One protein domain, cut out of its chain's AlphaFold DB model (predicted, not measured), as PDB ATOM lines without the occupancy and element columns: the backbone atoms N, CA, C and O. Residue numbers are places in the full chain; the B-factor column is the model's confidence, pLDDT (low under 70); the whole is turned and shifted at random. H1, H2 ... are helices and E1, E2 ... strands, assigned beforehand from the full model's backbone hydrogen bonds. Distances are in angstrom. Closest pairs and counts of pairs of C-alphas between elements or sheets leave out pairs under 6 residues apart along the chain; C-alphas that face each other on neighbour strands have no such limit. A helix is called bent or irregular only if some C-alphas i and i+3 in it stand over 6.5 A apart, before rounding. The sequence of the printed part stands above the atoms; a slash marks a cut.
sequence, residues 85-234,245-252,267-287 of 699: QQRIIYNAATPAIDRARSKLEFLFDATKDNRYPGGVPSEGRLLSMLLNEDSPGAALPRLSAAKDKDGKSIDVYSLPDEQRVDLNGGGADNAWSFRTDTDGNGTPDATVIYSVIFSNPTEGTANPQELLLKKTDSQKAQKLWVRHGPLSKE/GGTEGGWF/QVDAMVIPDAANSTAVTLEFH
ATOM      1  N   GLN A  85     212.160 352.681 197.254       72.94
ATOM      2  CA  GLN A  85     212.957 351.469 197.437       72.94
ATOM      3  C   GLN A  85     212.058 350.248 197.651       72.94
ATOM      4  O   GLN A  85     212.234 349.243 196.972       72.94
ATOM      5  N   GLN A  86     211.032 350.347 198.499       75.06
ATOM      6  CA  GLN A  86     210.069 349.259 198.688       75.06
ATOM      7  C   GLN A  86     209.355 348.876 197.390       75.06
ATOM      8  O   GLN A  86     209.189 347.691 197.119       75.06
ATOM      9  N   ARG A  87     208.964 349.852 196.561       79.25
ATOM     10  CA  ARG A  87     208.281 349.584 195.287       79.25
ATOM     11  C   ARG A  87     209.193 348.917 194.258       79.25
ATOM     12  O   ARG A  87     208.761 347.982 193.589       79.25
ATOM     13  N   ILE A  88     210.435 349.383 194.140       73.56
ATOM     14  CA  ILE A  88     211.446 348.782 193.258       73.56
ATOM     15  C   ILE A  88     211.700 347.332 193.676       73.56
ATOM     16  O   ILE A  88     211.647 346.425 192.850       73.56
ATOM     17  N   ILE A  89     211.875 347.098 194.976       68.44
ATOM     18  CA  ILE A  89     212.168 345.770 195.511       68.44
ATOM     19  C   ILE A  89     210.939 344.840 195.416       68.44
ATOM     20  O   ILE A  89     211.088 343.657 195.122       68.44
ATOM     21  N   TYR A  90     209.715 345.353 195.583       76.56
ATOM     22  CA  TYR A  90     208.488 344.576 195.360       76.56
ATOM     23  C   TYR A  90     208.377 344.095 193.906       76.56
ATOM     24  O   TYR A  90     208.095 342.923 193.648       76.56
ATOM     25  N   ASN A  91     208.665 344.976 192.944       81.38
ATOM     26  CA  ASN A  91     208.704 344.606 191.530       81.38
ATOM     27  C   ASN A  91     209.812 343.577 191.251       81.38
ATOM     28  O   ASN A  91     209.599 342.650 190.473       81.38
ATOM     29  N   ALA A  92     210.952 343.680 191.941       80.44
ATOM     30  CA  ALA A  92     212.046 342.715 191.845       80.44
ATOM     31  C   ALA A  92     211.685 341.315 192.389       80.44
ATOM     32  O   ALA A  92     212.289 340.328 191.978       80.44
ATOM     33  N   ALA A  93     210.680 341.202 193.267       82.06
ATOM     34  CA  ALA A  93     210.174 339.921 193.773       82.06
ATOM     35  C   ALA A  93     209.131 339.259 192.850       82.06
ATOM     36  O   ALA A  93     208.877 338.063 192.971       82.06
ATOM     37  N   THR A  94     208.529 340.000 191.912       86.69
ATOM     38  CA  THR A  94     207.477 339.472 191.018       86.69
ATOM     39  C   THR A  94     207.947 338.274 190.176       86.69
ATOM     40  O   THR A  94     207.227 337.273 190.143       86.69
ATOM     41  N   PRO A  95     209.168 338.273 189.595       89.56
ATOM     42  CA  PRO A  95     209.671 337.112 188.867       89.56
ATOM     43  C   PRO A  95     209.748 335.844 189.723       89.56
ATOM     44  O   PRO A  95     209.586 334.751 189.192       89.56
ATOM     45  N   ALA A  96     209.961 335.956 191.039       91.00
ATOM     46  CA  ALA A  96     209.983 334.791 191.922       91.00
ATOM     47  C   ALA A  96     208.612 334.105 192.005       91.00
ATOM     48  O   ALA A  96     208.539 332.877 191.978       91.00
ATOM     49  N   ILE A  97     207.524 334.884 192.037       90.44
ATOM     50  CA  ILE A  97     206.155 334.348 192.022       90.44
ATOM     51  C   ILE A  97     205.865 333.664 190.687       90.44
ATOM     52  O   ILE A  97     205.352 332.547 190.678       90.44
ATOM     53  N   ASP A  98     206.218 334.294 189.566       91.50
ATOM     54  CA  ASP A  98     205.982 333.716 188.239       91.50
ATOM     55  C   ASP A  98     206.756 332.405 188.049       91.50
ATOM     56  O   ASP A  98     206.210 331.415 187.555       91.50
ATOM     57  N   ARG A  99     208.006 332.355 188.527       92.56
ATOM     58  CA  ARG A  99     208.830 331.140 188.532       92.56
ATOM     59  C   ARG A  99     208.218 330.059 189.423       92.56
ATOM     60  O   ARG A  99     208.037 328.934 188.959       92.56
ATOM     61  N   ALA A 100     207.818 330.388 190.652       92.62
ATOM     62  CA  ALA A 100     207.142 329.449 191.550       92.62
ATOM     63  C   ALA A 100     205.843 328.899 190.939       92.62
ATOM     64  O   ALA A 100     205.611 327.689 190.949       92.62
ATOM     65  N   ARG A 101     205.026 329.764 190.327       90.81
ATOM     66  CA  ARG A 101     203.803 329.363 189.627       90.81
ATOM     67  C   ARG A 101     204.108 328.437 188.460       90.81
ATOM     68  O   ARG A 101     203.443 327.419 188.328       90.81
ATOM     69  N   SER A 102     205.120 328.744 187.650       90.69
ATOM     70  CA  SER A 102     205.510 327.896 186.517       90.69
ATOM     71  C   SER A 102     205.913 326.485 186.961       90.69
ATOM     72  O   SER A 102     205.516 325.514 186.323       90.69
ATOM     73  N   LYS A 103     206.602 326.357 188.104       91.88
ATOM     74  CA  LYS A 103     206.966 325.064 188.705       91.88
ATOM     75  C   LYS A 103     205.744 324.300 189.198       91.88
ATOM     76  O   LYS A 103     205.668 323.093 189.001       91.88
ATOM     77  N   LEU A 104     204.774 324.993 189.797       91.19
ATOM     78  CA  LEU A 104     203.504 324.387 190.197       91.19
ATOM     79  C   LEU A 104     202.670 323.951 188.984       91.19
ATOM     80  O   LEU A 104     202.149 322.843 188.994       91.19
ATOM     81  N   GLU A 105     202.567 324.762 187.925       89.06
ATOM     82  CA  GLU A 105     201.879 324.330 186.699       89.06
ATOM     83  C   GLU A 105     202.595 323.136 186.059       89.06
ATOM     84  O   GLU A 105     201.934 322.207 185.622       89.06
ATOM     85  N   PHE A 106     203.932 323.112 186.050       86.50
ATOM     86  CA  PHE A 106     204.694 321.955 185.578       86.50
ATOM     87  C   PHE A 106     204.406 320.698 186.415       86.50
ATOM     88  O   PHE A 106     204.195 319.628 185.859       86.50
ATOM     89  N   LEU A 107     204.365 320.832 187.746       86.00
ATOM     90  CA  LEU A 107     204.119 319.733 188.685       86.00
ATOM     91  C   LEU A 107     202.742 319.078 188.502       86.00
ATOM     92  O   LEU A 107     202.628 317.867 188.662       86.00
ATOM     93  N   PHE A 108     201.707 319.872 188.217       83.62
ATOM     94  CA  PHE A 108     200.323 319.399 188.077       83.62
ATOM     95  C   PHE A 108     199.918 319.072 186.636       83.62
ATOM     96  O   PHE A 108     198.838 318.532 186.407       83.62
ATOM     97  N   ASP A 109     200.765 319.394 185.666       73.31
ATOM     98  CA  ASP A 109     200.536 319.069 184.269       73.31
ATOM     99  C   ASP A 109     201.069 317.663 183.977       73.31
ATOM    100  O   ASP A 109     202.261 317.466 183.734       73.31
ATOM    101  N   ALA A 110     200.164 316.681 183.971       60.97
ATOM    102  CA  ALA A 110     200.484 315.277 183.705       60.97
ATOM    103  C   ALA A 110     201.081 315.028 182.304       60.97
ATOM    104  O   ALA A 110     201.601 313.943 182.044       60.97
ATOM    105  N   THR A 111     201.014 316.010 181.395       56.03
ATOM    106  CA  THR A 111     201.685 315.939 180.088       56.03
ATOM    107  C   THR A 111     203.164 316.321 180.166       56.03
ATOM    108  O   THR A 111     203.953 315.885 179.328       56.03
ATOM    109  N   LYS A 112     203.547 317.108 181.182       66.94
ATOM    110  CA  LYS A 112     204.910 317.611 181.400       66.94
ATOM    111  C   LYS A 112     205.654 316.814 182.463       66.94
ATOM    112  O   LYS A 112     206.762 316.348 182.199       66.94
ATOM    113  N   ASP A 113     205.051 316.624 183.638       69.38
ATOM    114  CA  ASP A 113     205.551 315.694 184.650       69.38
ATOM    115  C   ASP A 113     204.740 314.394 184.611       69.38
ATOM    116  O   ASP A 113     203.689 314.251 185.240       69.38
ATOM    117  N   ASN A 114     205.274 313.405 183.897       60.09
ATOM    118  CA  ASN A 114     204.671 312.078 183.762       60.09
ATOM    119  C   ASN A 114     204.645 311.258 185.070       60.09
ATOM    120  O   ASN A 114     204.089 310.160 185.103       60.09
ATOM    121  N   ARG A 115     205.252 311.758 186.152       64.06
ATOM    122  CA  ARG A 115     205.208 311.132 187.479       64.06
ATOM    123  C   ARG A 115     203.952 311.514 188.246       64.06
ATOM    124  O   ARG A 115     203.672 310.892 189.281       64.06
ATOM    125  N   TYR A 116     203.213 312.520 187.776       63.56
ATOM    126  CA  TYR A 116     201.930 312.891 188.349       63.56
ATOM    127  C   TYR A 116     200.948 311.714 188.197       63.56
ATOM    128  O   TYR A 116     200.741 311.221 187.088       63.56
ATOM    129  N   PRO A 117     200.373 311.183 189.291       58.94
ATOM    130  CA  PRO A 117     199.516 310.010 189.203       58.94
ATOM    131  C   PRO A 117     198.155 310.337 188.587       58.94
ATOM    132  O   PRO A 117     197.590 311.400 188.823       58.94
ATOM    133  N   GLY A 118     197.554 309.353 187.913       52.31
ATOM    134  CA  GLY A 118     196.108 309.342 187.689       52.31
ATOM    135  C   GLY A 118     195.392 309.162 189.030       52.31
ATOM    136  O   GLY A 118     195.326 308.037 189.535       52.31
ATOM    137  N   GLY A 119     194.951 310.268 189.634       60.12
ATOM    138  CA  GLY A 119     194.327 310.338 190.959       60.12
ATOM    139  C   GLY A 119     194.891 311.473 191.823       60.12
ATOM    140  O   GLY A 119     195.637 312.325 191.350       60.12
ATOM    141  N   VAL A 120     194.539 311.487 193.110       65.94
ATOM    142  CA  VAL A 120     195.041 312.487 194.065       65.94
ATOM    143  C   VAL A 120     196.428 312.053 194.572       65.94
ATOM    144  O   VAL A 120     196.528 311.002 195.210       65.94
ATOM    145  N   PRO A 121     197.509 312.818 194.324       71.38
ATOM    146  CA  PRO A 121     198.839 312.498 194.848       71.38
ATOM    147  C   PRO A 121     198.933 312.796 196.349       71.38
ATOM    148  O   PRO A 121     198.373 313.782 196.802       71.38
ATOM    149  N   SER A 122     199.698 312.034 197.133       72.25
ATOM    150  CA  SER A 122     200.003 312.441 198.516       72.25
ATOM    151  C   SER A 122     200.894 313.691 198.562       72.25
ATOM    152  O   SER A 122     201.665 313.961 197.640       72.25
ATOM    153  N   GLU A 123     200.852 314.433 199.671       77.38
ATOM    154  CA  GLU A 123     201.763 315.559 199.924       77.38
ATOM    155  C   GLU A 123     203.233 315.141 199.819       77.38
ATOM    156  O   GLU A 123     204.011 315.810 199.144       77.38
ATOM    157  N   GLY A 124     203.605 314.007 200.419       76.75
ATOM    158  CA  GLY A 124     204.974 313.492 200.340       76.75
ATOM    159  C   GLY A 124     205.411 313.186 198.905       76.75
ATOM    160  O   GLY A 124     206.571 313.398 198.563       76.75
ATOM    161  N   ARG A 125     204.480 312.755 198.043       75.31
ATOM    162  CA  ARG A 125     204.744 312.544 196.614       75.31
ATOM    163  C   ARG A 125     204.953 313.860 195.873       75.31
ATOM    164  O   ARG A 125     205.881 313.965 195.084       75.31
ATOM    165  N   LEU A 126     204.122 314.867 196.130       81.31
ATOM    166  CA  LEU A 126     204.325 316.194 195.546       81.31
ATOM    167  C   LEU A 126     205.666 316.796 195.984       81.31
ATOM    168  O   LEU A 126     206.343 317.435 195.181       81.31
ATOM    169  N   LEU A 127     206.066 316.563 197.238       83.31
ATOM    170  CA  LEU A 127     207.345 317.021 197.771       83.31
ATOM    171  C   LEU A 127     208.518 316.370 197.036       83.31
ATOM    172  O   LEU A 127     209.405 317.083 196.575       83.31
ATOM    173  N   SER A 128     208.500 315.046 196.873       79.38
ATOM    174  CA  SER A 128     209.565 314.326 196.168       79.38
ATOM    175  C   SER A 128     209.598 314.627 194.668       79.38
ATOM    176  O   SER A 128     210.682 314.747 194.100       79.38
ATOM    177  N   MET A 129     208.440 314.831 194.031       80.12
ATOM    178  CA  MET A 129     208.369 315.284 192.639       80.12
ATOM    179  C   MET A 129     209.036 316.652 192.463       80.12
ATOM    180  O   MET A 129     209.874 316.791 191.571       80.12
ATOM    181  N   LEU A 130     208.718 317.621 193.333       87.69
ATOM    182  CA  LEU A 130     209.263 318.981 193.266       87.69
ATOM    183  C   LEU A 130     210.750 319.047 193.647       87.69
ATOM    184  O   LEU A 130     211.482 319.851 193.073       87.69
ATOM    185  N   LEU A 131     211.217 318.202 194.573       85.44
ATOM    186  CA  LEU A 131     212.645 318.046 194.886       85.44
ATOM    187  C   LEU A 131     213.417 317.374 193.745       85.44
ATOM    188  O   LEU A 131     214.604 317.634 193.570       85.44
ATOM    189  N   ASN A 132     212.727 316.561 192.940       80.00
ATOM    190  CA  ASN A 132     213.291 315.824 191.814       80.00
ATOM    191  C   ASN A 132     214.501 314.958 192.212       80.00
ATOM    192  O   ASN A 132     215.515 314.901 191.513       80.00
ATOM    193  N   GLU A 133     214.376 314.293 193.358       67.12
ATOM    194  CA  GLU A 133     215.382 313.388 193.909       67.12
ATOM    195  C   GLU A 133     215.022 311.921 193.661       67.12
ATOM    196  O   GLU A 133     213.849 311.538 193.684       67.12
ATOM    197  N   ASP A 134     216.051 311.085 193.507       56.09
ATOM    198  CA  ASP A 134     215.921 309.629 193.526       56.09
ATOM    199  C   ASP A 134     215.624 309.186 194.969       56.09
ATOM    200  O   ASP A 134     216.521 308.846 195.736       56.09
ATOM    201  N   SER A 135     214.360 309.258 195.389       46.25
ATOM    202  CA  SER A 135     213.974 308.882 196.752       46.25
ATOM    203  C   SER A 135     213.957 307.353 196.920       46.25
ATOM    204  O   SER A 135     213.119 306.684 196.295       46.25
ATOM    205  N   PRO A 136     214.798 306.775 197.805       36.81
ATOM    206  CA  PRO A 136     214.730 305.361 198.143       36.81
ATOM    207  C   PRO A 136     213.439 305.114 198.931       36.81
ATOM    208  O   PRO A 136     213.312 305.496 200.091       36.81
ATOM    209  N   GLY A 137     212.444 304.527 198.263       39.84
ATOM    210  CA  GLY A 137     211.114 304.245 198.815       39.84
ATOM    211  C   GLY A 137     209.955 304.902 198.063       39.84
ATOM    212  O   GLY A 137     208.823 304.443 198.194       39.84
ATOM    213  N   ALA A 138     210.216 305.920 197.232       41.81
ATOM    214  CA  ALA A 138     209.185 306.523 196.384       41.81
ATOM    215  C   ALA A 138     209.196 305.997 194.942       41.81
ATOM    216  O   ALA A 138     208.218 306.229 194.254       41.81
ATOM    217  N   ALA A 139     210.241 305.299 194.473       50.09
ATOM    218  CA  ALA A 139     210.337 304.779 193.095       50.09
ATOM    219  C   ALA A 139     209.924 305.816 192.021       50.09
ATOM    220  O   ALA A 139     209.220 305.502 191.059       50.09
ATOM    221  N   LEU A 140     210.314 307.079 192.224       55.25
ATOM    222  CA  LEU A 140     210.112 308.155 191.262       55.25
ATOM    223  C   LEU A 140     211.430 308.379 190.524       55.25
ATOM    224  O   LEU A 140     212.380 308.840 191.156       55.25
ATOM    225  N   PRO A 141     211.519 308.062 189.221       60.97
ATOM    226  CA  PRO A 141     212.724 308.362 188.467       60.97
ATOM    227  C   PRO A 141     212.932 309.878 188.423       60.97
ATOM    228  O   PRO A 141     211.984 310.649 188.228       60.97
ATOM    229  N   ARG A 142     214.175 310.326 188.591       69.12
ATOM    230  CA  ARG A 142     214.525 311.729 188.383       69.12
ATOM    231  C   ARG A 142     214.243 312.154 186.940       69.12
ATOM    232  O   ARG A 142     214.728 311.534 185.993       69.12
ATOM    233  N   LEU A 143     213.510 313.251 186.766       68.88
ATOM    234  CA  LEU A 143     213.319 313.865 185.454       68.88
ATOM    235  C   LEU A 143     214.492 314.799 185.150       68.88
ATOM    236  O   LEU A 143     214.949 315.548 186.011       68.88
ATOM    237  N   SER A 144     214.994 314.763 183.918       66.88
ATOM    238  CA  SER A 144     216.055 315.660 183.445       66.88
ATOM    239  C   SER A 144     215.554 316.412 182.214       66.88
ATOM    240  O   SER A 144     215.147 315.772 181.249       66.88
ATOM    241  N   ALA A 145     215.580 317.750 182.240       60.59
ATOM    242  CA  ALA A 145     215.053 318.578 181.144       60.59
ATOM    243  C   ALA A 145     215.974 318.557 179.913       60.59
ATOM    244  O   ALA A 145     215.510 318.577 178.778       60.59
ATOM    245  N   ALA A 146     217.288 318.521 180.151       61.09
ATOM    246  CA  ALA A 146     218.349 318.409 179.157       61.09
ATOM    247  C   ALA A 146     219.684 318.134 179.871       61.09
ATOM    248  O   ALA A 146     219.790 318.286 181.092       61.09
ATOM    249  N   LYS A 147     220.717 317.764 179.111       65.88
ATOM    250  CA  LYS A 147     222.105 317.893 179.570       65.88
ATOM    251  C   LYS A 147     222.600 319.294 179.218       65.88
ATOM    252  O   LYS A 147     222.309 319.778 178.125       65.88
ATOM    253  N   ASP A 148     223.304 319.948 180.133       65.00
ATOM    254  CA  ASP A 148     223.973 321.214 179.838       65.00
ATOM    255  C   ASP A 148     225.124 321.024 178.828       65.00
ATOM    256  O   ASP A 148     225.395 319.916 178.353       65.00
ATOM    257  N   LYS A 149     225.807 322.123 178.476       66.12
ATOM    258  CA  LYS A 149     226.946 322.093 177.539       66.12
ATOM    259  C   LYS A 149     228.113 321.226 178.043       66.12
ATOM    260  O   LYS A 149     228.922 320.798 177.226       66.12
ATOM    261  N   ASP A 150     228.152 320.941 179.345       69.75
ATOM    262  CA  ASP A 150     229.160 320.130 180.028       69.75
ATOM    263  C   ASP A 150     228.685 318.678 180.262       69.75
ATOM    264  O   ASP A 150     229.384 317.867 180.872       69.75
ATOM    265  N   GLY A 151     227.502 318.312 179.754       61.81
ATOM    266  CA  GLY A 151     226.941 316.965 179.843       61.81
ATOM    267  C   GLY A 151     226.249 316.634 181.173       61.81
ATOM    268  O   GLY A 151     225.837 315.483 181.360       61.81
ATOM    269  N   LYS A 152     226.091 317.599 182.085       69.19
ATOM    270  CA  LYS A 152     225.429 317.427 183.385       69.19
ATOM    271  C   LYS A 152     223.915 317.576 183.236       69.19
ATOM    272  O   LYS A 152     223.424 318.493 182.583       69.19
ATOM    273  N   SER A 153     223.160 316.666 183.849       65.19
ATOM    274  CA  SER A 153     221.697 316.731 183.850       65.19
ATOM    275  C   SER A 153     221.204 317.984 184.573       65.19
ATOM    276  O   SER A 153     221.532 318.200 185.743       65.19
ATOM    277  N   ILE A 154     220.394 318.781 183.880       71.25
ATOM    278  CA  ILE A 154     219.718 319.951 184.437       71.25
ATOM    279  C   ILE A 154     218.442 319.477 185.139       71.25
ATOM    280  O   ILE A 154     217.632 318.747 184.556       71.25
ATOM    281  N   ASP A 155     218.279 319.886 186.399       79.75
ATOM    282  CA  ASP A 155     217.049 319.667 187.158       79.75
ATOM    283  C   ASP A 155     215.894 320.436 186.504       79.75
ATOM    284  O   ASP A 155     215.974 321.643 186.306       79.75
ATOM    285  N   VAL A 156     214.811 319.730 186.191       83.50
ATOM    286  CA  VAL A 156     213.619 320.278 185.532       83.50
ATOM    287  C   VAL A 156     212.962 321.398 186.342       83.50
ATOM    288  O   VAL A 156     212.379 322.311 185.761       83.50
ATOM    289  N   TYR A 157     213.083 321.367 187.672       88.19
ATOM    290  CA  TYR A 157     212.511 322.390 188.551       88.19
ATOM    291  C   TYR A 157     213.476 323.518 188.902       88.19
ATOM    292  O   TYR A 157     213.119 324.392 189.694       88.19
ATOM    293  N   SER A 158     214.683 323.524 188.343       88.25
ATOM    294  CA  SER A 158     215.662 324.586 188.559       88.25
ATOM    295  C   SER A 158     215.951 325.271 187.229       88.25
ATOM    296  O   SER A 158     216.446 324.647 186.290       88.25
ATOM    297  N   LEU A 159     215.618 326.559 187.127       86.50
ATOM    298  CA  LEU A 159     215.903 327.329 185.918       86.50
ATOM    299  C   LEU A 159     217.421 327.549 185.763       86.50
ATOM    300  O   LEU A 159     218.154 327.470 186.749       86.50
ATOM    301  N   PRO A 160     217.927 327.834 184.546       82.88
ATOM    302  CA  PRO A 160     219.371 327.911 184.291       82.88
ATOM    303  C   PRO A 160     220.140 328.938 185.137       82.88
ATOM    304  O   PRO A 160     221.344 328.789 185.325       82.88
ATOM    305  N   ASP A 161     219.466 329.980 185.621       87.44
ATOM    306  CA  ASP A 161     220.026 331.045 186.456       87.44
ATOM    307  C   ASP A 161     219.721 330.869 187.957       87.44
ATOM    308  O   ASP A 161     219.984 331.772 188.752       87.44
ATOM    309  N   GLU A 162     219.170 329.718 188.350       90.38
ATOM    310  CA  GLU A 162     218.769 329.425 189.722       90.38
ATOM    311  C   GLU A 162     219.724 328.476 190.437       90.38
ATOM    312  O   GLU A 162     220.277 327.533 189.870       90.38
ATOM    313  N   GLN A 163     219.845 328.685 191.746       89.75
ATOM    314  CA  GLN A 163     220.540 327.782 192.654       89.75
ATOM    315  C   GLN A 163     219.602 327.341 193.771       89.75
ATOM    316  O   GLN A 163     218.943 328.180 194.387       89.75
ATOM    317  N   ARG A 164     219.546 326.032 194.045       88.19
ATOM    318  CA  ARG A 164     218.801 325.475 195.183       88.19
ATOM    319  C   ARG A 164     219.374 325.989 196.501       88.19
ATOM    320  O   ARG A 164     220.592 326.074 196.656       88.19
ATOM    321  N   VAL A 165     218.489 326.299 197.439       88.94
ATOM    322  CA  VAL A 165     218.828 326.788 198.779       88.94
ATOM    323  C   VAL A 165     218.324 325.787 199.814       88.94
ATOM    324  O   VAL A 165     217.213 325.281 199.690       88.94
ATOM    325  N   ASP A 166     219.141 325.517 200.827       88.44
ATOM    326  CA  ASP A 166     218.755 324.775 202.032       88.44
ATOM    327  C   ASP A 166     218.326 325.789 203.104       88.44
ATOM    328  O   ASP A 166     219.105 326.673 203.475       88.44
ATOM    329  N   LEU A 167     217.074 325.708 203.559       84.62
ATOM    330  CA  LEU A 167     216.497 326.646 204.523       84.62
ATOM    331  C   LEU A 167     216.687 326.187 205.972       84.62
ATOM    332  O   LEU A 167     216.661 327.027 206.877       84.62
ATOM    333  N   ASN A 168     216.836 324.883 206.219       80.25
ATOM    334  CA  ASN A 168     216.788 324.299 207.565       80.25
ATOM    335  C   ASN A 168     218.035 323.480 207.958       80.25
ATOM    336  O   ASN A 168     218.099 322.984 209.085       80.25
ATOM    337  N   GLY A 169     219.040 323.390 207.083       75.62
ATOM    338  CA  GLY A 169     220.279 322.640 207.300       75.62
ATOM    339  C   GLY A 169     220.111 321.123 207.171       75.62
ATOM    340  O   GLY A 169     220.943 320.373 207.690       75.62
ATOM    341  N   GLY A 170     219.003 320.672 206.576       69.50
ATOM    342  CA  GLY A 170     218.591 319.273 206.482       69.50
ATOM    343  C   GLY A 170     218.791 318.641 205.105       69.50
ATOM    344  O   GLY A 170     218.547 317.440 204.974       69.50
ATOM    345  N   GLY A 171     219.235 319.401 204.098       79.00
ATOM    346  CA  GLY A 171     219.381 318.930 202.719       79.00
ATOM    347  C   GLY A 171     218.789 319.896 201.691       79.00
ATOM    348  O   GLY A 171     218.608 321.078 201.957       79.00
ATOM    349  N   ALA A 172     218.515 319.411 200.478       79.44
ATOM    350  CA  ALA A 172     217.881 320.243 199.462       79.44
ATOM    351  C   ALA A 172     216.410 320.501 199.825       79.44
ATOM    352  O   ALA A 172     215.639 319.563 200.006       79.44
ATOM    353  N   ASP A 173     216.016 321.773 199.880       88.19
ATOM    354  CA  ASP A 173     214.628 322.184 200.080       88.19
ATOM    355  C   ASP A 173     214.001 322.675 198.763       88.19
ATOM    356  O   ASP A 173     214.674 322.948 197.761       88.19
ATOM    357  N   ASN A 174     212.675 322.840 198.761       90.69
ATOM    358  CA  ASN A 174     211.930 323.501 197.683       90.69
ATOM    359  C   ASN A 174     212.102 325.023 197.720       90.69
ATOM    360  O   ASN A 174     211.129 325.772 197.789       90.69
ATOM    361  N   ALA A 175     213.360 325.459 197.687       93.25
ATOM    362  CA  ALA A 175     213.778 326.846 197.691       93.25
ATOM    363  C   ALA A 175     214.883 327.094 196.660       93.25
ATOM    364  O   ALA A 175     215.756 326.255 196.432       93.25
ATOM    365  N   TRP A 176     214.840 328.267 196.039       94.50
ATOM    366  CA  TRP A 176     215.752 328.685 194.984       94.50
ATOM    367  C   TRP A 176     216.186 330.128 195.193       94.50
ATOM    368  O   TRP A 176     215.461 330.939 195.768       94.50
ATOM    369  N   SER A 177     217.363 330.458 194.680       93.50
ATOM    370  CA  SER A 177     217.869 331.820 194.610       93.50
ATOM    371  C   SER A 177     218.311 332.161 193.196       93.50
ATOM    372  O   SER A 177     218.818 331.301 192.478       93.50
ATOM    373  N   PHE A 178     218.109 333.413 192.801       93.94
ATOM    374  CA  PHE A 178     218.599 333.966 191.543       93.94
ATOM    375  C   PHE A 178     218.975 335.436 191.724       93.94
ATOM    376  O   PHE A 178     218.620 336.087 192.711       93.94
ATOM    377  N   ARG A 179     219.731 335.959 190.764       92.19
ATOM    378  CA  ARG A 179     220.202 337.344 190.759       92.19
ATOM    379  C   ARG A 179     219.302 338.192 189.871       92.19
ATOM    380  O   ARG A 179     218.969 337.776 188.767       92.19
ATOM    381  N   THR A 180     218.933 339.377 190.342       88.62
ATOM    382  CA  THR A 180     218.123 340.333 189.579       88.62
ATOM    383  C   THR A 180     218.778 341.704 189.574       88.62
ATOM    384  O   THR A 180     219.517 342.052 190.492       88.62
ATOM    385  N   ASP A 181     218.491 342.453 188.520       86.62
ATOM    386  CA  ASP A 181     218.805 343.869 188.387       86.62
ATOM    387  C   ASP A 181     217.589 344.679 188.863       86.62
ATOM    388  O   ASP A 181     216.477 344.501 188.352       86.62
ATOM    389  N   THR A 182     217.774 345.496 189.898       81.06
ATOM    390  CA  THR A 182     216.719 346.311 190.507       81.06
ATOM    391  C   THR A 182     216.667 347.737 189.968       81.06
ATOM    392  O   THR A 182     215.616 348.374 190.069       81.06
ATOM    393  N   ASP A 183     217.745 348.245 189.367       78.81
ATOM    394  CA  ASP A 183     217.844 349.625 188.878       78.81
ATOM    395  C   ASP A 183     217.822 349.737 187.338       78.81
ATOM    396  O   ASP A 183     217.733 350.844 186.797       78.81
ATOM    397  N   GLY A 184     217.808 348.603 186.634       78.75
ATOM    398  CA  GLY A 184     217.705 348.514 185.181       78.75
ATOM    399  C   GLY A 184     219.011 348.838 184.453       78.75
ATOM    400  O   GLY A 184     218.973 349.193 183.270       78.75
ATOM    401  N   ASN A 185     220.155 348.772 185.138       80.50
ATOM    402  CA  ASN A 185     221.467 349.093 184.575       80.50
ATOM    403  C   ASN A 185     222.122 347.926 183.795       80.50
ATOM    404  O   ASN A 185     223.200 348.094 183.219       80.50
ATOM    405  N   GLY A 186     221.479 346.756 183.751       81.38
ATOM    406  CA  GLY A 186     221.952 345.539 183.090       81.38
ATOM    407  C   GLY A 186     222.898 344.677 183.934       81.38
ATOM    408  O   GLY A 186     223.373 343.648 183.450       81.38
ATOM    409  N   THR A 187     223.181 345.065 185.179       86.69
ATOM    410  CA  THR A 187     224.012 344.320 186.132       86.69
ATOM    411  C   THR A 187     223.182 343.900 187.344       86.69
ATOM    412  O   THR A 187     222.552 344.744 187.972       86.69
ATOM    413  N   PRO A 188     223.170 342.609 187.716       86.12
ATOM    414  CA  PRO A 188     222.400 342.182 188.875       86.12
ATOM    415  C   PRO A 188     222.977 342.733 190.182       86.12
ATOM    416  O   PRO A 188     224.136 342.459 190.500       86.12
ATOM    417  N   ASP A 189     222.157 343.419 190.973       87.12
ATOM    418  CA  ASP A 189     222.510 344.118 192.219       87.12
ATOM    419  C   ASP A 189     221.705 343.635 193.447       87.12
ATOM    420  O   ASP A 189     221.910 344.114 194.568       87.12
ATOM    421  N   ALA A 190     220.828 342.642 193.262       88.44
ATOM    422  CA  ALA A 190     220.113 341.979 194.346       88.44
ATOM    423  C   ALA A 190     220.016 340.460 194.158       88.44
ATOM    424  O   ALA A 190     219.938 339.930 193.046       88.44
ATOM    425  N   THR A 191     219.975 339.750 195.284       91.62
ATOM    426  CA  THR A 191     219.655 338.322 195.346       91.62
ATOM    427  C   THR A 191     218.198 338.155 195.747       91.62
ATOM    428  O   THR A 191     217.779 338.628 196.805       91.62
ATOM    429  N   VAL A 192     217.434 337.447 194.924       92.56
ATOM    430  CA  VAL A 192     216.068 337.030 195.236       92.56
ATOM    431  C   VAL A 192     216.105 335.574 195.662       92.56
ATOM    432  O   VAL A 192     216.644 334.735 194.945       92.56
ATOM    433  N   ILE A 193     215.543 335.272 196.825       93.50
ATOM    434  CA  ILE A 193     215.394 333.922 197.368       93.50
ATOM    435  C   ILE A 193     213.904 333.649 197.471       93.50
ATOM    436  O   ILE A 193     213.169 334.500 197.964       93.50
ATOM    437  N   TYR A 194     213.440 332.489 197.026       94.38
ATOM    438  CA  TYR A 194     212.046 332.107 197.193       94.38
ATOM    439  C   TYR A 194     211.876 330.618 197.452       94.38
ATOM    440  O   TYR A 194     212.709 329.811 197.048       94.38
ATOM    441  N   SER A 195     210.779 330.249 198.105       94.00
ATOM    442  CA  SER A 195     210.441 328.869 198.432       94.00
ATOM    443  C   SER A 195     208.989 328.549 198.140       94.00
ATOM    444  O   SER A 195     208.128 329.414 198.250       94.00
ATOM    445  N   VAL A 196     208.723 327.288 197.812       94.50
ATOM    446  CA  VAL A 196     207.383 326.729 197.641       94.50
ATOM    447  C   VAL A 196     207.137 325.737 198.773       94.50
ATOM    448  O   VAL A 196     207.719 324.653 198.805       94.50
ATOM    449  N   ILE A 197     206.270 326.118 199.704       92.00
ATOM    450  CA  ILE A 197     205.950 325.376 200.920       92.00
ATOM    451  C   ILE A 197     204.485 324.951 200.869       92.00
ATOM    452  O   ILE A 197     203.590 325.760 200.650       92.00
ATOM    453  N   PHE A 198     204.217 323.669 201.090       90.31
ATOM    454  CA  PHE A 198     202.850 323.143 201.149       90.31
ATOM    455  C   PHE A 198     202.681 322.054 202.209       90.31
ATOM    456  O   PHE A 198     201.613 321.452 202.303       90.31
ATOM    457  N   SER A 199     203.709 321.783 203.012       86.88
ATOM    458  CA  SER A 199     203.687 320.686 203.974       86.88
ATOM    459  C   SER A 199     202.804 320.993 205.183       86.88
ATOM    460  O   SER A 199     202.722 322.138 205.636       86.88
ATOM    461  N   ASN A 200     202.175 319.955 205.729       80.19
ATOM    462  CA  ASN A 200     201.285 320.044 206.884       80.19
ATOM    463  C   ASN A 200     201.782 319.181 208.059       80.19
ATOM    464  O   ASN A 200     202.466 318.179 207.858       80.19
ATOM    465  N   PRO A 201     201.402 319.509 209.307       76.62
ATOM    466  CA  PRO A 201     201.689 318.656 210.455       76.62
ATOM    467  C   PRO A 201     200.915 317.331 210.374       76.62
ATOM    468  O   PRO A 201     199.692 317.325 210.238       76.62
ATOM    469  N   THR A 202     201.619 316.207 210.532       66.31
ATOM    470  CA  THR A 202     201.062 314.838 210.493       66.31
ATOM    471  C   THR A 202     201.022 314.165 211.876       66.31
ATOM    472  O   THR A 202     201.165 312.950 211.998       66.31
ATOM    473  N   GLU A 203     200.888 314.944 212.952       59.12
ATOM    474  CA  GLU A 203     200.942 314.432 214.329       59.12
ATOM    475  C   GLU A 203     199.596 313.814 214.774       59.12
ATOM    476  O   GLU A 203     198.690 314.515 215.225       59.12
ATOM    477  N   GLY A 204     199.482 312.483 214.712       55.66
ATOM    478  CA  GLY A 204     198.334 311.726 215.239       55.66
ATOM    479  C   GLY A 204     197.115 311.692 214.307       55.66
ATOM    480  O   GLY A 204     197.243 311.842 213.099       55.66
ATOM    481  N   THR A 205     195.920 311.463 214.863       52.66
ATOM    482  CA  THR A 205     194.640 311.413 214.117       52.66
ATOM    483  C   THR A 205     193.937 312.771 214.015       52.66
ATOM    484  O   THR A 205     192.804 312.856 213.539       52.66
ATOM    485  N   ALA A 206     194.572 313.838 214.506       56.50
ATOM    486  CA  ALA A 206     193.982 315.168 214.552       56.50
ATOM    487  C   ALA A 206     193.922 315.809 213.158       56.50
ATOM    488  O   ALA A 206     194.790 315.586 212.314       56.50
ATOM    489  N   ASN A 207     192.908 316.649 212.930       65.25
ATOM    490  CA  ASN A 207     192.785 317.416 211.694       65.25
ATOM    491  C   ASN A 207     194.031 318.317 211.516       65.25
ATOM    492  O   ASN A 207     194.330 319.108 212.421       65.25
ATOM    493  N   PRO A 208     194.745 318.252 210.373       67.38
ATOM    494  CA  PRO A 208     195.929 319.073 210.115       67.38
ATOM    495  C   PRO A 208     195.693 320.573 210.320       67.38
ATOM    496  O   PRO A 208     196.581 321.275 210.799       67.38
ATOM    497  N   GLN A 209     194.481 321.069 210.045       69.94
ATOM    498  CA  GLN A 209     194.121 322.470 210.262       69.94
ATOM    499  C   GLN A 209     194.139 322.852 211.748       69.94
ATOM    500  O   GLN A 209     194.639 323.913 212.119       69.94
ATOM    501  N   GLU A 210     193.628 321.985 212.623       70.50
ATOM    502  CA  GLU A 210     193.660 322.228 214.067       70.50
ATOM    503  C   GLU A 210     195.083 322.166 214.617       70.50
ATOM    504  O   GLU A 210     195.436 322.924 215.522       70.50
ATOM    505  N   LEU A 211     195.909 321.270 214.073       72.94
ATOM    506  CA  LEU A 211     197.323 321.196 214.418       72.94
ATOM    507  C   LEU A 211     198.046 322.479 213.997       72.94
ATOM    508  O   LEU A 211     198.763 323.051 214.814       72.94
ATOM    509  N   LEU A 212     197.804 322.989 212.785       75.75
ATOM    510  CA  LEU A 212     198.372 324.255 212.310       75.75
ATOM    511  C   LEU A 212     198.004 325.442 213.214       75.75
ATOM    512  O   LEU A 212     198.859 326.284 213.486       75.75
ATOM    513  N   LEU A 213     196.774 325.500 213.726       77.25
ATOM    514  CA  LEU A 213     196.340 326.561 214.647       77.25
ATOM    515  C   LEU A 213     197.008 326.476 216.030       77.25
ATOM    516  O   LEU A 213     197.142 327.492 216.710       77.25
ATOM    517  N   LYS A 214     197.441 325.284 216.455       81.56
ATOM    518  CA  LYS A 214     198.091 325.059 217.760       81.56
ATOM    519  C   LYS A 214     199.605 325.303 217.745       81.56
ATOM    520  O   LYS A 214     200.204 325.399 218.816       81.56
ATOM    521  N   LYS A 215     200.243 325.365 216.571       82.50
ATOM    522  CA  LYS A 215     201.700 325.557 216.438       82.50
ATOM    523  C   LYS A 215     202.049 327.037 216.285       82.50
ATOM    524  O   LYS A 215     201.346 327.791 215.620       82.50
ATOM    525  N   THR A 216     203.175 327.435 216.867       87.62
ATOM    526  CA  THR A 216     203.729 328.789 216.703       87.62
ATOM    527  C   THR A 216     204.384 328.958 215.332       87.62
ATOM    528  O   THR A 216     204.886 327.989 214.760       87.62
ATOM    529  N   ASP A 217     204.465 330.191 214.831       85.31
ATOM    530  CA  ASP A 217     205.120 330.487 213.548       85.31
ATOM    531  C   ASP A 217     206.587 330.042 213.505       85.31
ATOM    532  O   ASP A 217     207.060 329.573 212.476       85.31
ATOM    533  N   SER A 218     207.300 330.104 214.636       86.19
ATOM    534  CA  SER A 218     208.682 329.617 214.714       86.19
ATOM    535  C   SER A 218     208.773 328.101 214.513       86.19
ATOM    536  O   SER A 218     209.679 327.634 213.826       86.19
ATOM    537  N   GLN A 219     207.828 327.332 215.062       86.38
ATOM    538  CA  GLN A 219     207.772 325.881 214.857       86.38
ATOM    539  C   GLN A 219     207.392 325.534 213.418       86.38
ATOM    540  O   GLN A 219     207.974 324.618 212.842       86.38
ATOM    541  N   LYS A 220     206.441 326.278 212.836       87.56
ATOM    542  CA  LYS A 220     206.044 326.111 211.432       87.56
ATOM    543  C   LYS A 220     207.225 326.370 210.500       87.56
ATOM    544  O   LYS A 220     207.521 325.522 209.669       87.56
ATOM    545  N   ALA A 221     207.959 327.465 210.707       85.19
ATOM    546  CA  ALA A 221     209.137 327.805 209.911       85.19
ATOM    547  C   ALA A 221     210.245 326.741 210.007       85.19
ATOM    548  O   ALA A 221     210.782 326.326 208.989       85.19
ATOM    549  N   GLN A 222     210.546 326.230 211.209       86.00
ATOM    550  CA  GLN A 222     211.565 325.181 211.396       86.00
ATOM    551  C   GLN A 222     211.237 323.865 210.679       86.00
ATOM    552  O   GLN A 222     212.142 323.101 210.353       86.00
ATOM    553  N   LYS A 223     209.949 323.566 210.490       85.00
ATOM    554  CA  LYS A 223     209.473 322.343 209.832       85.00
ATOM    555  C   LYS A 223     208.983 322.574 208.405       85.00
ATOM    556  O   LYS A 223     208.485 321.629 207.802       85.00
ATOM    557  N   LEU A 224     209.134 323.795 207.882       87.88
ATOM    558  CA  LEU A 224     208.622 324.209 206.575       87.88
ATOM    559  C   LEU A 224     207.140 323.835 206.409       87.88
ATOM    560  O   LEU A 224     206.735 323.236 205.416       87.88
ATOM    561  N   TRP A 225     206.329 324.136 207.424       88.12
ATOM    562  CA  TRP A 225     204.878 323.984 207.359       88.12
ATOM    563  C   TRP A 225     204.216 325.276 206.906       88.12
ATOM    564  O   TRP A 225     204.650 326.367 207.281       88.12
ATOM    565  N   VAL A 226     203.121 325.141 206.160       87.44
ATOM    566  CA  VAL A 226     202.285 326.284 205.773       87.44
ATOM    567  C   VAL A 226     201.739 327.013 206.998       87.44
ATOM    568  O   VAL A 226     201.520 326.427 208.061       87.44
ATOM    569  N   ARG A 227     201.467 328.311 206.858       82.00
ATOM    570  CA  ARG A 227     200.893 329.106 207.955       82.00
ATOM    571  C   ARG A 227     199.456 328.716 208.286       82.00
ATOM    572  O   ARG A 227     199.085 328.716 209.466       82.00
ATOM    573  N   HIS A 228     198.684 328.369 207.262       77.38
ATOM    574  CA  HIS A 228     197.272 328.010 207.327       77.38
ATOM    575  C   HIS A 228     196.919 326.998 206.224       77.38
ATOM    576  O   HIS A 228     197.614 326.894 205.211       77.38
ATOM    577  N   GLY A 229     195.814 326.270 206.397       75.19
ATOM    578  CA  GLY A 229     195.185 325.517 205.310       75.19
ATOM    579  C   GLY A 229     194.533 326.422 204.251       75.19
ATOM    580  O   GLY A 229     194.763 327.628 204.248       75.19
ATOM    581  N   PRO A 230     193.731 325.863 203.336       74.56
ATOM    582  CA  PRO A 230     193.181 326.589 202.194       74.56
ATOM    583  C   PRO A 230     192.415 327.867 202.580       74.56
ATOM    584  O   PRO A 230     191.512 327.823 203.417       74.56
ATOM    585  N   LEU A 231     192.765 329.001 201.959       70.94
ATOM    586  CA  LEU A 231     192.163 330.324 202.219       70.94
ATOM    587  C   LEU A 231     190.759 330.475 201.639       70.94
ATOM    588  O   LEU A 231     189.996 331.351 202.046       70.94
ATOM    589  N   SER A 232     190.412 329.633 200.667       61.69
ATOM    590  CA  SER A 232     189.172 329.729 199.903       61.69
ATOM    591  C   SER A 232     187.886 329.561 200.720       61.69
ATOM    592  O   SER A 232     186.828 329.742 200.117       61.69
ATOM    593  N   LYS A 233     187.941 329.303 202.044       50.88
ATOM    594  CA  LYS A 233     186.887 329.638 203.031       50.88
ATOM    595  C   LYS A 233     187.323 329.379 204.486       50.88
ATOM    596  O   LYS A 233     187.529 328.242 204.898       50.88
ATOM    597  N   GLU A 234     187.341 330.451 205.273       43.22
ATOM    598  CA  GLU A 234     187.519 330.494 206.731       43.22
ATOM    599  C   GLU A 234     186.450 329.698 207.524       43.22
ATOM    600  O   GLU A 234     185.247 329.774 207.262       43.22
ATOM    601  N   GLY A 245     194.367 309.436 206.889       37.66
ATOM    602  CA  GLY A 245     194.964 308.109 206.999       37.66
ATOM    603  C   GLY A 245     194.851 307.322 205.699       37.66
ATOM    604  O   GLY A 245     194.178 306.300 205.657       37.66
ATOM    605  N   GLY A 246     195.476 307.811 204.626       46.28
ATOM    606  CA  GLY A 246     195.490 307.134 203.330       46.28
ATOM    607  C   GLY A 246     196.502 307.732 202.351       46.28
ATOM    608  O   GLY A 246     197.182 308.711 202.663       46.28
ATOM    609  N   THR A 247     196.562 307.155 201.149       46.69
ATOM    610  CA  THR A 247     197.368 307.555 199.973       46.69
ATOM    611  C   THR A 247     197.188 309.015 199.525       46.69
ATOM    612  O   THR A 247     197.965 309.498 198.710       46.69
ATOM    613  N   GLU A 248     196.223 309.737 200.092       57.88
ATOM    614  CA  GLU A 248     195.886 311.145 199.826       57.88
ATOM    615  C   GLU A 248     196.335 312.084 200.968       57.88
ATOM    616  O   GLU A 248     195.876 313.220 201.089       57.88
ATOM    617  N   GLY A 249     197.207 311.596 201.858       63.00
ATOM    618  CA  GLY A 249     197.668 312.323 203.040       63.00
ATOM    619  C   GLY A 249     198.206 313.723 202.722       63.00
ATOM    620  O   GLY A 249     198.991 313.899 201.788       63.00
ATOM    621  N   GLY A 250     197.779 314.709 203.516       68.44
ATOM    622  CA  GLY A 250     198.182 316.116 203.416       68.44
ATOM    623  C   GLY A 250     197.213 317.021 202.643       68.44
ATOM    624  O   GLY A 250     197.341 318.243 202.733       68.44
ATOM    625  N   TRP A 251     196.218 316.468 201.943       76.12
ATOM    626  CA  TRP A 251     195.111 317.245 201.373       76.12
ATOM    627  C   TRP A 251     194.032 317.547 202.414       76.12
ATOM    628  O   TRP A 251     193.819 316.782 203.353       76.12
ATOM    629  N   PHE A 252     193.343 318.669 202.233       73.44
ATOM    630  CA  PHE A 252     192.216 319.081 203.060       73.44
ATOM    631  C   PHE A 252     190.911 318.753 202.335       73.44
ATOM    632  O   PHE A 252     190.721 319.175 201.197       73.44
ATOM    633  N   GLN A 267     201.992 327.839 199.705       91.56
ATOM    634  CA  GLN A 267     202.582 329.086 200.166       91.56
ATOM    635  C   GLN A 267     203.902 329.319 199.425       91.56
ATOM    636  O   GLN A 267     204.790 328.467 199.419       91.56
ATOM    637  N   VAL A 268     204.029 330.479 198.793       93.25
ATOM    638  CA  VAL A 268     205.249 330.945 198.141       93.25
ATOM    639  C   VAL A 268     205.786 332.129 198.923       93.25
ATOM    640  O   VAL A 268     205.178 333.196 198.927       93.25
ATOM    641  N   ASP A 269     206.936 331.939 199.555       92.31
ATOM    642  CA  ASP A 269     207.647 332.992 200.273       92.31
ATOM    643  C   ASP A 269     208.805 333.477 199.412       92.31
ATOM    644  O   ASP A 269     209.603 332.669 198.952       92.31
ATOM    645  N   ALA A 270     208.911 334.783 199.192       92.00
ATOM    646  CA  ALA A 270     209.998 335.418 198.464       92.00
ATOM    647  C   ALA A 270     210.654 336.503 199.325       92.00
ATOM    648  O   ALA A 270     209.987 337.252 200.034       92.00
ATOM    649  N   MET A 271     211.974 336.611 199.245       90.44
ATOM    650  CA  MET A 271     212.797 337.582 199.950       90.44
ATOM    651  C   MET A 271     213.805 338.182 198.977       90.44
ATOM    652  O   MET A 271     214.509 337.457 198.278       90.44
ATOM    653  N   VAL A 272     213.906 339.507 198.957       89.94
ATOM    654  CA  VAL A 272     214.900 340.223 198.153       89.94
ATOM    655  C   VAL A 272     215.928 340.858 199.075       89.94
ATOM    656  O   VAL A 272     215.580 341.622 199.980       89.94
ATOM    657  N   ILE A 273     217.193 340.531 198.831       89.25
ATOM    658  CA  ILE A 273     218.358 341.015 199.567       89.25
ATOM    659  C   ILE A 273     219.214 341.821 198.586       89.25
ATOM    660  O   ILE A 273     219.871 341.221 197.734       89.25
ATOM    661  N   PRO A 274     219.211 343.159 198.669       87.44
ATOM    662  CA  PRO A 274     220.099 343.968 197.848       87.44
ATOM    663  C   PRO A 274     221.539 343.898 198.376       87.44
ATOM    664  O   PRO A 274     221.764 343.744 199.579       87.44
ATOM    665  N   ASP A 275     222.523 344.027 197.487       85.69
ATOM    666  CA  ASP A 275     223.948 343.904 197.846       85.69
ATOM    667  C   ASP A 275     224.477 345.098 198.647       85.69
ATOM    668  O   ASP A 275     225.530 345.034 199.293       85.69
ATOM    669  N   ALA A 276     223.761 346.220 198.603       81.19
ATOM    670  CA  ALA A 276     224.146 347.422 199.311       81.19
ATOM    671  C   ALA A 276     224.052 347.205 200.832       81.19
ATOM    672  O   ALA A 276     222.984 346.960 201.384       81.19
ATOM    673  N   ALA A 277     225.164 347.408 201.544       64.62
ATOM    674  CA  ALA A 277     225.305 347.119 202.979       64.62
ATOM    675  C   ALA A 277     224.319 347.844 203.936       64.62
ATOM    676  O   ALA A 277     224.322 347.555 205.129       64.62
ATOM    677  N   ASN A 278     223.481 348.766 203.441       65.88
ATOM    678  CA  ASN A 278     222.471 349.516 204.205       65.88
ATOM    679  C   ASN A 278     221.069 349.500 203.560       65.88
ATOM    680  O   ASN A 278     220.234 350.348 203.881       65.88
ATOM    681  N   SER A 279     220.795 348.589 202.627       69.12
ATOM    682  CA  SER A 279     219.469 348.478 202.018       69.12
ATOM    683  C   SER A 279     218.514 347.637 202.861       69.12
ATOM    684  O   SER A 279     218.919 346.692 203.537       69.12
ATOM    685  N   THR A 280     217.226 347.957 202.801       71.62
ATOM    686  CA  THR A 280     216.174 347.172 203.450       71.62
ATOM    687  C   THR A 280     215.865 345.919 202.639       71.62
ATOM    688  O   THR A 280     215.604 346.026 201.442       71.62
ATOM    689  N   ALA A 281     215.826 344.754 203.286       78.38
ATOM    690  CA  ALA A 281     215.259 343.553 202.684       78.38
ATOM    691  C   ALA A 281     213.726 343.646 202.662       78.38
ATOM    692  O   ALA A 281     213.116 344.195 203.585       78.38
ATOM    693  N   VAL A 282     213.109 343.098 201.621       80.19
ATOM    694  CA  VAL A 282     211.647 343.013 201.497       80.19
ATOM    695  C   VAL A 282     211.261 341.553 201.344       80.19
ATOM    696  O   VAL A 282     211.949 340.788 200.671       80.19
ATOM    697  N   THR A 283     210.153 341.187 201.975       86.00
ATOM    698  CA  THR A 283     209.559 339.854 201.908       86.00
ATOM    699  C   THR A 283     208.171 339.940 201.291       86.00
ATOM    700  O   THR A 283     207.419 340.868 201.593       86.00
ATOM    701  N   LEU A 284     207.822 338.964 200.465       87.12
ATOM    702  CA  LEU A 284     206.529 338.823 199.815       87.12
ATOM    703  C   LEU A 284     206.035 337.394 200.024       87.12
ATOM    704  O   LEU A 284     206.780 336.454 199.785       87.12
ATOM    705  N   GLU A 285     204.789 337.241 200.453       88.50
ATOM    706  CA  GLU A 285     204.145 335.938 200.626       88.50
ATOM    707  C   GLU A 285     202.930 335.869 199.696       88.50
ATOM    708  O   GLU A 285     202.110 336.790 199.647       88.50
ATOM    709  N   PHE A 286     202.832 334.787 198.933       88.88
ATOM    710  CA  PHE A 286     201.738 334.497 198.016       88.88
ATOM    711  C   PHE A 286     201.146 333.130 198.353       88.88
ATOM    712  O   PHE A 286     201.878 332.171 198.566       88.88
ATOM    713  N   HIS A 287     199.819 333.025 198.364       88.06
ATOM    714  CA  HIS A 287     199.117 331.769 198.628       88.06
ATOM    715  C   HIS A 287     198.272 331.370 197.430       88.06
ATOM    716  O   HIS A 287     197.548 332.195 196.869       88.06
TER     717      HIS A 287
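This is residues 85 to 234, 245 to 252 and 267 to 287 of the 699 residues of an uncharacterized protein of Phormidesmis priestleyi ULC007 (UniProt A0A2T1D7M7). A twisted sheet of four strands, E3, E4, E5 and E6, has one long bent helix, H1, running over one face of it, and no named helix is on its other face. H2 packs on the last turns of H1; a small hairpin, E1 and E2, lies off beyond the E3 edge of the sheet, and the short helices H3 and H4 lie toward the end of the sheet where E4 ends and E5 begins. The printed part has 179 residues, with four named helices and six named strands in the order H1 H2 E1 E2 E3 E4 H3 H4 E5 E6; the large sheet runs E3 - E4 - E5 - E6, antiparallel throughout. The class is mixed, helices and strands, with under half of the residues in named elements. The whole is compact, with a radius of gyration of the C-alphas of 17.7 A and spans of 53 by 44 by 30 A.

H1, residues 85 to 108, was assigned as one helix by its hydrogen bonds but is bent, with C-alphas 92 and 95 at 6.8 A; its arms H1a, residues 85 to 92, and H1b, residues 95 to 108, stand at a shallow tilt of 30 degrees. Both are on the same face of the sheet of E3, residues 175 to 180, E4, residues 190 to 197, E5, residues 267 to 274, and E6, residues 282 to 287, which gives two layers, helices on one face of a sheet. H1a has a height of 8.6 A over the sheet, lies over E5 and runs slantwise to the strands, at 57 degrees to E5 on the local plane. H1b has a height of 9.5 A, lies over E4 and E5 and runs along the strands, at 26 degrees to E4 on the local plane; its closest C-alphas to E4 are those of Ala 96 and Tyr 194, 6.3 A. H2, residues 123 to 131, touches H1b, which touches it with residues 103 to 107 alone, the closest C-alphas being those of Leu 107 and Leu 130, 6.9 A apart; their lines stand at a steep tilt of 60 degrees, opposite ways. E1, residues 144 to 147, and E2, residues 153 to 155, form an antiparallel hairpin, with N 154 and O 146 at 2.9 A; E2 and E3 are apart. E3 and E4 are a hairpin, with N 178 and O 192 at 2.9 A. E4 and E5 are antiparallel, with N 193 and O 271 at 2.8 A. E5 and E6 are a hairpin, with N 270 and O 284 at 2.8 A. H3, residues 208 to 214, and H4, residues 217 to 222, are close but not clearly touching, the closest C-alphas being those of Leu 212 and Lys 220, 7.9 A. In H1a, H1b, H2, H3 and H4 every O i to N i+4 pair is within hydrogen-bond range.

H1a begins at C-alpha 85, (212.957, 351.469, 197.437), and H1b is 20.0 A long. H2 is 12.2 A long. E3 measures 16.3 A and E4 22.8 A, ending at C-alpha 197, (205.950, 325.376, 200.920). E5 is 23.1 A long and E6 17.1 A, ending at C-alpha 287, (199.117, 331.769, 198.628).

The two C-alphas farthest apart, those of Asn 185 and Thr 205, are 54.9 A apart. Residues 235 to 244 are not printed, with 23.6 A between C-alphas 234 and 245; residues 253 to 266 are not printed either, with 14.7 A between C-alphas 252 and 267. The links H1 to H2, H2 to E1 and E2 to E3 are long. The mean pLDDT of the printed part is 77.0, and 54 residues are under 70, among them 110 to 120, 133 to 153 and 202 to 209.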